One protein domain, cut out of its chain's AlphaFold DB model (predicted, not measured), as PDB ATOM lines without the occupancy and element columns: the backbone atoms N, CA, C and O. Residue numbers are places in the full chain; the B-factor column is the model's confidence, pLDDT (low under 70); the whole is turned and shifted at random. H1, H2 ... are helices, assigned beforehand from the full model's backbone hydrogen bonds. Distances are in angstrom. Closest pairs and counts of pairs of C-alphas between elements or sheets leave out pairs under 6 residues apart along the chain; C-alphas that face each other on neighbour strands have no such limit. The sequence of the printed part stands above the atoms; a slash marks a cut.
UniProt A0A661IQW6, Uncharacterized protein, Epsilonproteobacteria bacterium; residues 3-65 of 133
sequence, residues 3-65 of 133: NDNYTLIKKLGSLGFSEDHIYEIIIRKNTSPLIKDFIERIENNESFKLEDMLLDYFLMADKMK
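This is residues 3 to 65 of the 133 residues of an uncharacterized protein of Epsilonproteobacteria bacterium (UniProt A0A661IQW6). A helical hairpin of H1 and H2 has a third helix, H3, crossing next to it, and the fourth and longest, H4, runs back beside H3, reaching neither hairpin helix. The contacts are few: H1 and H2 touch, while H3 is near H1, H2 and H4 without clearly touching them. Residues 44 to 49, of which 44 belongs to H3 and 45 to 49 make the link from H3 to H4, stick out. The printed part has 63 residues with four named helices, H1 to H4 in chain order, and no named strand; its class is all helix. It is compact, with a radius of gyration of the C-alphas of 11.7 A and spans of 35 by 27 by 20 A.

H1, residues 3 to 14, begins at C-alpha 3 (122.436, 126.002, 116.417) and is 17.5 A long. H2, residues 19 to 28, is 14.3 A long. H3, residues 33 to 44, is 16.4 A long. H4, residues 50 to 63, is 19.9 A long and ends at C-alpha 63 (117.900, 153.491, 96.352).

H1 and H2 form a helical hairpin and touch, the closest C-alphas being those of Ile 9 and Ile 22, 6.4 A; they run opposite ways at a steep tilt of 44 degrees. H2 and H3 are close but not clearly touching, with the closest C-alphas, Ile 25 and Ile 35, 6.8 A apart, at a steep tilt of 61 degrees, opposite ways. H1 and H3 are also close but not clearly touching, closest at the C-alphas of Leu 8 and Glu 43, 7.8 A, and about perpendicular at 80 degrees. H3 and H4 are close but not clearly touching, closest at the C-alphas of Phe 38 and Tyr 57, 7.6 A, with a shallow tilt of 16 degrees, opposite ways. H4 is apart from H1 and H2. In H2, H3 and H4 every O i to N i+4 pair is within hydrogen-bond range; in H1, 7 of 8 are.

The C-alphas of Asn 3 and Lys 65, the two farthest apart, are 36.6 A from each other. The printed part has no cut, and its three links are tight. The mean pLDDT of the printed part is 78.3; residues 3 to 4, 45 to 48, 51 and 62 to 65 are under 70.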
ATOM      1  N   ASN A   3     121.026 125.858 116.808       54.66
ATOM      2  CA  ASN A   3     122.436 126.002 116.417       54.66
ATOM      3  C   ASN A   3     122.762 127.148 115.441       54.66
ATOM      4  O   ASN A   3     123.894 127.625 115.467       54.66
ATOM      5  N   ASP A   4     121.818 127.636 114.633       67.44
ATOM      6  CA  ASP A   4     122.173 128.591 113.564       67.44
ATOM      7  C   ASP A   4     122.340 130.026 114.080       67.44
ATOM      8  O   ASP A   4     123.259 130.743 113.689       67.44
ATOM      9  N   ASN A   5     121.505 130.447 115.035       81.00
ATOM     10  CA  ASN A   5     121.581 131.812 115.565       81.00
ATOM     11  C   ASN A   5     122.826 132.030 116.434       81.00
ATOM     12  O   ASN A   5     123.370 133.127 116.439       81.00
ATOM     13  N   TYR A   6     123.300 131.009 117.152       83.81
ATOM     14  CA  TYR A   6     124.471 131.142 118.023       83.81
ATOM     15  C   TYR A   6     125.752 131.442 117.233       83.81
ATOM     16  O   TYR A   6     126.535 132.316 117.611       83.81
ATOM     17  N   THR A   7     125.941 130.758 116.103       84.88
ATOM     18  CA  THR A   7     127.068 130.991 115.192       84.88
ATOM     19  C   THR A   7     127.015 132.399 114.600       84.88
ATOM     20  O   THR A   7     128.024 133.107 114.597       84.88
ATOM     21  N   LEU A   8     125.824 132.846 114.188       84.06
ATOM     22  CA  LEU A   8     125.607 134.195 113.669       84.06
ATOM     23  C   LEU A   8     125.883 135.283 114.720       84.06
ATOM     24  O   LEU A   8     126.561 136.261 114.412       84.06
ATOM     25  N   ILE A   9     125.427 135.095 115.966       88.19
ATOM     26  CA  ILE A   9     125.689 136.023 117.083       88.19
ATOM     27  C   ILE A   9     127.193 136.206 117.281       88.19
ATOM     28  O   ILE A   9     127.669 137.336 117.357       88.19
ATOM     29  N   LYS A  10     127.963 135.110 117.311       86.62
ATOM     30  CA  LYS A  10     129.426 135.188 117.446       86.62
ATOM     31  C   LYS A  10     130.078 135.931 116.287       86.62
ATOM     32  O   LYS A  10     130.957 136.758 116.520       86.62
ATOM     33  N   LYS A  11     129.654 135.648 115.051       84.81
ATOM     34  CA  LYS A  11     130.220 136.280 113.855       84.81
ATOM     35  C   LYS A  11     129.935 137.782 113.845       84.81
ATOM     36  O   LYS A  11     130.864 138.571 113.711       84.81
ATOM     37  N   LEU A  12     128.693 138.193 114.099       84.31
ATOM     38  CA  LEU A  12     128.329 139.609 114.206       84.31
ATOM     39  C   LEU A  12     129.030 140.302 115.387       84.31
ATOM     40  O   LEU A  12     129.526 141.415 115.232       84.31
ATOM     41  N   GLY A  13     129.161 139.631 116.533       85.31
ATOM     42  CA  GLY A  13     129.923 140.156 117.668       85.31
ATOM     43  C   GLY A  13     131.395 140.399 117.321       85.31
ATOM     44  O   GLY A  13     131.949 141.436 117.673       85.31
ATOM     45  N   SER A  14     132.020 139.499 116.552       84.19
ATOM     46  CA  SER A  14     133.407 139.673 116.093       84.19
ATOM     47  C   SER A  14     133.596 140.828 115.100       84.19
ATOM     48  O   SER A  14     134.697 141.359 114.986       84.19
ATOM     49  N   LEU A  15     132.520 141.250 114.427       80.50
ATOM     50  CA  LEU A  15     132.495 142.421 113.545       80.50
ATOM     51  C   LEU A  15     132.240 143.734 114.312       80.50
ATOM     52  O   LEU A  15     132.215 144.800 113.701       80.50
ATOM     53  N   GLY A  16     132.061 143.675 115.637       83.38
ATOM     54  CA  GLY A  16     131.891 144.850 116.495       83.38
ATOM     55  C   GLY A  16     130.452 145.353 116.633       83.38
ATOM     56  O   GLY A  16     130.246 146.451 117.151       83.38
ATOM     57  N   PHE A  17     129.446 144.585 116.199       84.25
ATOM     58  CA  PHE A  17     128.044 144.933 116.451       84.25
ATOM     59  C   PHE A  17     127.689 144.729 117.931       84.25
ATOM     60  O   PHE A  17     128.085 143.738 118.543       84.25
ATOM     61  N   SER A  18     126.909 145.651 118.503       91.25
ATOM     62  CA  SER A  18     126.379 145.485 119.861       91.25
ATOM     63  C   SER A  18     125.305 144.397 119.911       91.25
ATOM     64  O   SER A  18     124.625 144.135 118.916       91.25
ATOM     65  N   GLU A  19     125.118 143.793 121.086       87.44
ATOM     66  CA  GLU A  19     124.118 142.738 121.290       87.44
ATOM     67  C   GLU A  19     122.707 143.183 120.879       87.44
ATOM     68  O   GLU A  19     122.018 142.438 120.186       87.44
ATOM     69  N   ASP A  20     122.313 144.419 121.200       90.44
ATOM     70  CA  ASP A  20     121.009 144.976 120.816       90.44
ATOM     71  C   ASP A  20     120.782 144.940 119.297       90.44
ATOM     72  O   ASP A  20     119.748 144.458 118.825       90.44
ATOM     73  N   HIS A  21     121.776 145.376 118.514       86.94
ATOM     74  CA  HIS A  21     121.700 145.332 117.053       86.94
ATOM     75  C   HIS A  21     121.658 143.894 116.532       86.94
ATOM     76  O   HIS A  21     120.920 143.595 115.592       86.94
ATOM     77  N   ILE A  22     122.425 142.986 117.143       88.25
ATOM     78  CA  ILE A  22     122.436 141.566 116.775       88.25
ATOM     79  C   ILE A  22     121.046 140.954 116.976       88.25
ATOM     80  O   ILE A  22     120.536 140.270 116.085       88.25
ATOM     81  N   TYR A  23     120.399 141.225 118.110       86.44
ATOM     82  CA  TYR A  23     119.048 140.738 118.375       86.44
ATOM     83  C   TYR A  23     118.022 141.322 117.404       86.44
ATOM     84  O   TYR A  23     117.182 140.583 116.883       86.44
ATOM     85  N   GLU A  24     118.109 142.615 117.096       86.94
ATOM     86  CA  GLU A  24     117.218 143.264 116.132       86.94
ATOM     87  C   GLU A  24     117.357 142.659 114.722       86.94
ATOM     88  O   GLU A  24     116.352 142.384 114.057       86.94
ATOM     89  N   ILE A  25     118.589 142.363 114.292       86.94
ATOM     90  CA  ILE A  25     118.889 141.661 113.035       86.94
ATOM     91  C   ILE A  25     118.256 140.267 113.029       86.94
ATOM     92  O   ILE A  25     117.571 139.903 112.070       86.94
ATOM     93  N   ILE A  26     118.425 139.490 114.102       86.50
ATOM     94  CA  ILE A  26     117.890 138.124 114.197       86.50
ATOM     95  C   ILE A  26     116.362 138.117 114.153       86.50
ATOM     96  O   ILE A  26     115.781 137.280 113.463       86.50
ATOM     97  N   ILE A  27     115.704 139.047 114.851       86.19
ATOM     98  CA  ILE A  27     114.239 139.158 114.851       86.19
ATOM     99  C   ILE A  27     113.730 139.469 113.439       86.19
ATOM    100  O   ILE A  27     112.739 138.892 112.989       86.19
ATOM    101  N   ARG A  28     114.418 140.359 112.716       83.69
ATOM    102  CA  ARG A  28     113.963 140.855 111.411       83.69
ATOM    103  C   ARG A  28     114.425 140.027 110.215       83.69
ATOM    104  O   ARG A  28     113.892 140.228 109.123       83.69
ATOM    105  N   LYS A  29     115.361 139.085 110.382       82.38
ATOM    106  CA  LYS A  29     115.899 138.280 109.267       82.38
ATOM    107  C   LYS A  29     114.831 137.501 108.500       82.38
ATOM    108  O   LYS A  29     114.958 137.291 107.303       82.38
ATOM    109  N   ASN A  30     113.763 137.092 109.186       76.81
ATOM    110  CA  ASN A  30     112.682 136.313 108.579       76.81
ATOM    111  C   ASN A  30     111.660 137.186 107.835       76.81
ATOM    112  O   ASN A  30     110.864 136.665 107.060       76.81
ATOM    113  N   THR A  31     111.658 138.497 108.081       79.62
ATOM    114  CA  THR A  31     110.653 139.431 107.552       79.62
ATOM    115  C   THR A  31     111.231 140.443 106.569       79.62
ATOM    116  O   THR A  31     110.482 141.043 105.807       79.62
ATOM    117  N   SER A  32     112.547 140.663 106.586       79.94
ATOM    118  CA  SER A  32     113.231 141.599 105.695       79.94
ATOM    119  C   SER A  32     114.143 140.835 104.734       79.94
ATOM    120  O   SER A  32     115.180 140.331 105.173       79.94
ATOM    121  N   PRO A  33     113.810 140.780 103.430       82.31
ATOM    122  CA  PRO A  33     114.687 140.199 102.412       82.31
ATOM    123  C   PRO A  33     116.082 140.832 102.427       82.31
ATOM    124  O   PRO A  33     117.080 140.135 102.337       82.31
ATOM    125  N   LEU A  34     116.150 142.145 102.665       80.75
ATOM    126  CA  LEU A  34     117.402 142.894 102.751       80.75
ATOM    127  C   LEU A  34     118.266 142.434 103.938       80.75
ATOM    128  O   LEU A  34     119.473 142.284 103.800       80.75
ATOM    129  N   ILE A  35     117.668 142.148 105.098       83.12
ATOM    130  CA  ILE A  35     118.427 141.622 106.249       83.12
ATOM    131  C   ILE A  35     118.828 140.162 106.022       83.12
ATOM    132  O   ILE A  35     119.911 139.752 106.435       83.12
ATOM    133  N   LYS A  36     117.983 139.376 105.352       84.31
ATOM    134  CA  LYS A  36     118.304 137.993 104.999       84.31
ATOM    135  C   LYS A  36     119.515 137.921 104.066       84.31
ATOM    136  O   LYS A  36     120.485 137.242 104.392       84.31
ATOM    137  N   ASP A  37     119.499 138.694 102.984       83.25
ATOM    138  CA  ASP A  37     120.614 138.779 102.038       83.25
ATOM    139  C   ASP A  37     121.892 139.300 102.727       83.25
ATOM    140  O   ASP A  37     123.011 138.934 102.351       83.25
ATOM    141  N   PHE A  38     121.756 140.172 103.737       84.19
ATOM    142  CA  PHE A  38     122.887 140.706 104.503       84.19
ATOM    143  C   PHE A  38     123.555 139.597 105.308       84.19
ATOM    144  O   PHE A  38     124.771 139.430 105.253       84.19
ATOM    145  N   ILE A  39     122.759 138.793 106.006       83.38
ATOM    146  CA  ILE A  39     123.261 137.663 106.786       83.38
ATOM    147  C   ILE A  39     123.922 136.626 105.876       83.38
ATOM    148  O   ILE A  39     125.054 136.233 106.148       83.38
ATOM    149  N   GLU A  40     123.286 136.251 104.762       83.94
ATOM    150  CA  GLU A  40     123.846 135.263 103.827       83.94
ATOM    151  C   GLU A  40     125.203 135.713 103.264       83.94
ATOM    152  O   GLU A  40     126.137 134.921 103.141       83.94
ATOM    153  N   ARG A  41     125.363 137.004 102.957       80.81
ATOM    154  CA  ARG A  41     126.645 137.543 102.481       80.81
ATOM    155  C   ARG A  41     127.724 137.578 103.562       80.81
ATOM    156  O   ARG A  41     128.883 137.354 103.217       80.81
ATOM    157  N   ILE A  42     127.367 137.831 104.826       80.00
ATOM    158  CA  ILE A  42     128.299 137.723 105.961       80.00
ATOM    159  C   ILE A  42     128.722 136.273 106.141       80.00
ATOM    160  O   ILE A  42     129.899 135.995 106.351       80.00
ATOM    161  N   GLU A  43     127.782 135.334 106.082       79.56
ATOM    162  CA  GLU A  43     128.049 133.911 106.278       79.56
ATOM    163  C   GLU A  43     128.980 133.361 105.191       79.56
ATOM    164  O   GLU A  43     129.937 132.669 105.536       79.56
ATOM    165  N   ASN A  44     128.788 133.773 103.932       78.19
ATOM    166  CA  ASN A  44     129.510 133.256 102.765       78.19
ATOM    167  C   ASN A  44     130.875 133.904 102.455       78.19
ATOM    168  O   ASN A  44     131.611 133.359 101.637       78.19
ATOM    169  N   ASN A  45     131.233 135.052 103.042       68.12
ATOM    170  CA  ASN A  45     132.463 135.768 102.672       68.12
ATOM    171  C   ASN A  45     133.481 135.844 103.814       68.12
ATOM    172  O   ASN A  45     133.276 136.555 104.793       68.12
ATOM    173  N   GLU A  46     134.623 135.174 103.644       56.22
ATOM    174  CA  GLU A  46     135.771 135.250 104.565       56.22
ATOM    175  C   GLU A  46     136.778 136.366 104.212       56.22
ATOM    176  O   GLU A  46     137.660 136.656 105.013       56.22
ATOM    177  N   SER A  47     136.664 137.016 103.041       58.28
ATOM    178  CA  SER A  47     137.715 137.910 102.505       58.28
ATOM    179  C   SER A  47     137.291 139.345 102.164       58.28
ATOM    180  O   SER A  47     138.134 140.141 101.746       58.28
ATOM    181  N   PHE A  48     136.015 139.703 102.317       58.22
ATOM    182  CA  PHE A  48     135.532 141.042 101.967       58.22
ATOM    183  C   PHE A  48     135.742 142.051 103.098       58.22
ATOM    184  O   PHE A  48     135.605 141.735 104.279       58.22
ATOM    185  N   LYS A  49     136.022 143.299 102.713       70.25
ATOM    186  CA  LYS A  49     135.996 144.449 103.616       70.25
ATOM    187  C   LYS A  49     134.554 144.704 104.049       70.25
ATOM    188  O   LYS A  49     133.692 144.965 103.209       70.25
ATOM    189  N   LEU A  50     134.294 144.605 105.351       72.69
ATOM    190  CA  LEU A  50     132.981 144.846 105.959       72.69
ATOM    191  C   LEU A  50     132.403 146.206 105.530       72.69
ATOM    192  O   LEU A  50     131.195 146.351 105.368       72.69
ATOM    193  N   GLU A  51     133.277 147.183 105.305       68.94
ATOM    194  CA  GLU A  51     132.952 148.538 104.880       68.94
ATOM    195  C   GLU A  51     132.248 148.582 103.519       68.94
ATOM    196  O   GLU A  51     131.242 149.279 103.382       68.94
ATOM    197  N   ASP A  52     132.725 147.815 102.534       73.31
ATOM    198  CA  ASP A  52     132.135 147.784 101.190       73.31
ATOM    199  C   ASP A  52     130.740 147.148 101.233       73.31
ATOM    200  O   ASP A  52     129.792 147.630 100.613       73.31
ATOM    201  N   MET A  53     130.586 146.105 102.051       74.88
ATOM    202  CA  MET A  53     129.302 145.453 102.269       74.88
ATOM    203  C   MET A  53     128.302 146.379 102.968       74.88
ATOM    204  O   MET A  53     127.153 146.478 102.542       74.88
ATOM    205  N   LEU A  54     128.723 147.076 104.026       77.19
ATOM    206  CA  LEU A  54     127.875 148.057 104.701       77.19
ATOM    207  C   LEU A  54     127.450 149.166 103.733       77.19
ATOM    208  O   LEU A  54     126.269 149.512 103.693       77.19
ATOM    209  N   LEU A  55     128.379 149.680 102.923       73.50
ATOM    210  CA  LEU A  55     128.095 150.707 101.925       73.50
ATOM    211  C   LEU A  55     127.059 150.235 100.895       73.50
ATOM    212  O   LEU A  55     126.113 150.970 100.615       73.50
ATOM    213  N   ASP A  56     127.182 149.009 100.385       78.25
ATOM    214  CA  ASP A  56     126.208 148.420  99.459       78.25
ATOM    215  C   ASP A  56     124.801 148.363 100.064       78.25
ATOM    216  O   ASP A  56     123.823 148.728  99.405       78.25
ATOM    217  N   TYR A  57     124.689 147.959 101.331       77.44
ATOM    218  CA  TYR A  57     123.404 147.893 102.027       77.44
ATOM    219  C   TYR A  57     122.805 149.268 102.302       77.44
ATOM    220  O   TYR A  57     121.602 149.458 102.103       77.44
ATOM    221  N   PHE A  58     123.630 150.243 102.689       76.31
ATOM    222  CA  PHE A  58     123.194 151.633 102.807       76.31
ATOM    223  C   PHE A  58     122.681 152.169 101.470       76.31
ATOM    224  O   PHE A  58     121.594 152.744 101.415       76.31
ATOM    225  N   LEU A  59     123.416 151.933 100.380       73.25
ATOM    226  CA  LEU A  59     123.016 152.363  99.042       73.25
ATOM    227  C   LEU A  59     121.755 151.641  98.557       73.25
ATOM    228  O   LEU A  59     120.927 152.269  97.909       73.25
ATOM    229  N   MET A  60     121.569 150.353  98.860       74.69
ATOM    230  CA  MET A  60     120.328 149.635  98.542       74.69
ATOM    231  C   MET A  60     119.131 150.195  99.308       74.69
ATOM    232  O   MET A  60     118.087 150.437  98.703       74.69
ATOM    233  N   ALA A  61     119.284 150.428 100.612       72.31
ATOM    234  CA  ALA A  61     118.233 151.012 101.436       72.31
ATOM    235  C   ALA A  61     117.863 152.432 100.970       72.31
ATOM    236  O   ALA A  61     116.685 152.790 100.965       72.31
ATOM    237  N   ASP A  62     118.845 153.226 100.533       68.00
ATOM    238  CA  ASP A  62     118.610 154.577 100.016       68.00
ATOM    239  C   ASP A  62     118.016 154.579  98.597       68.00
ATOM    240  O   ASP A  62     117.080 155.329  98.329       68.00
ATOM    241  N   LYS A  63     118.451 153.668  97.712       62.28
ATOM    242  CA  LYS A  63     117.900 153.491  96.352       62.28
ATOM    243  C   LYS A  63     116.416 153.127  96.321       62.28
ATOM    244  O   LYS A  63     115.771 153.312  95.293       62.28
ATOM    245  N   MET A  64     115.853 152.623  97.421       59.91
ATOM    246  CA  MET A  64     114.403 152.422  97.531       59.91
ATOM    247  C   MET A  64     113.621 153.747  97.576       59.91
ATOM    248  O   MET A  64     112.402 153.745  97.398       59.91
ATOM    249  N   LYS A  65     114.293 154.888  97.773       60.47
ATOM    250  CA  LYS A  65     113.700 156.221  97.644       60.47
ATOM    251  C   LYS A  65     113.930 156.747  96.223       60.47
ATOM    252  O   LYS A  65     115.067 156.753  95.756       60.47
TER     253      LYS A  65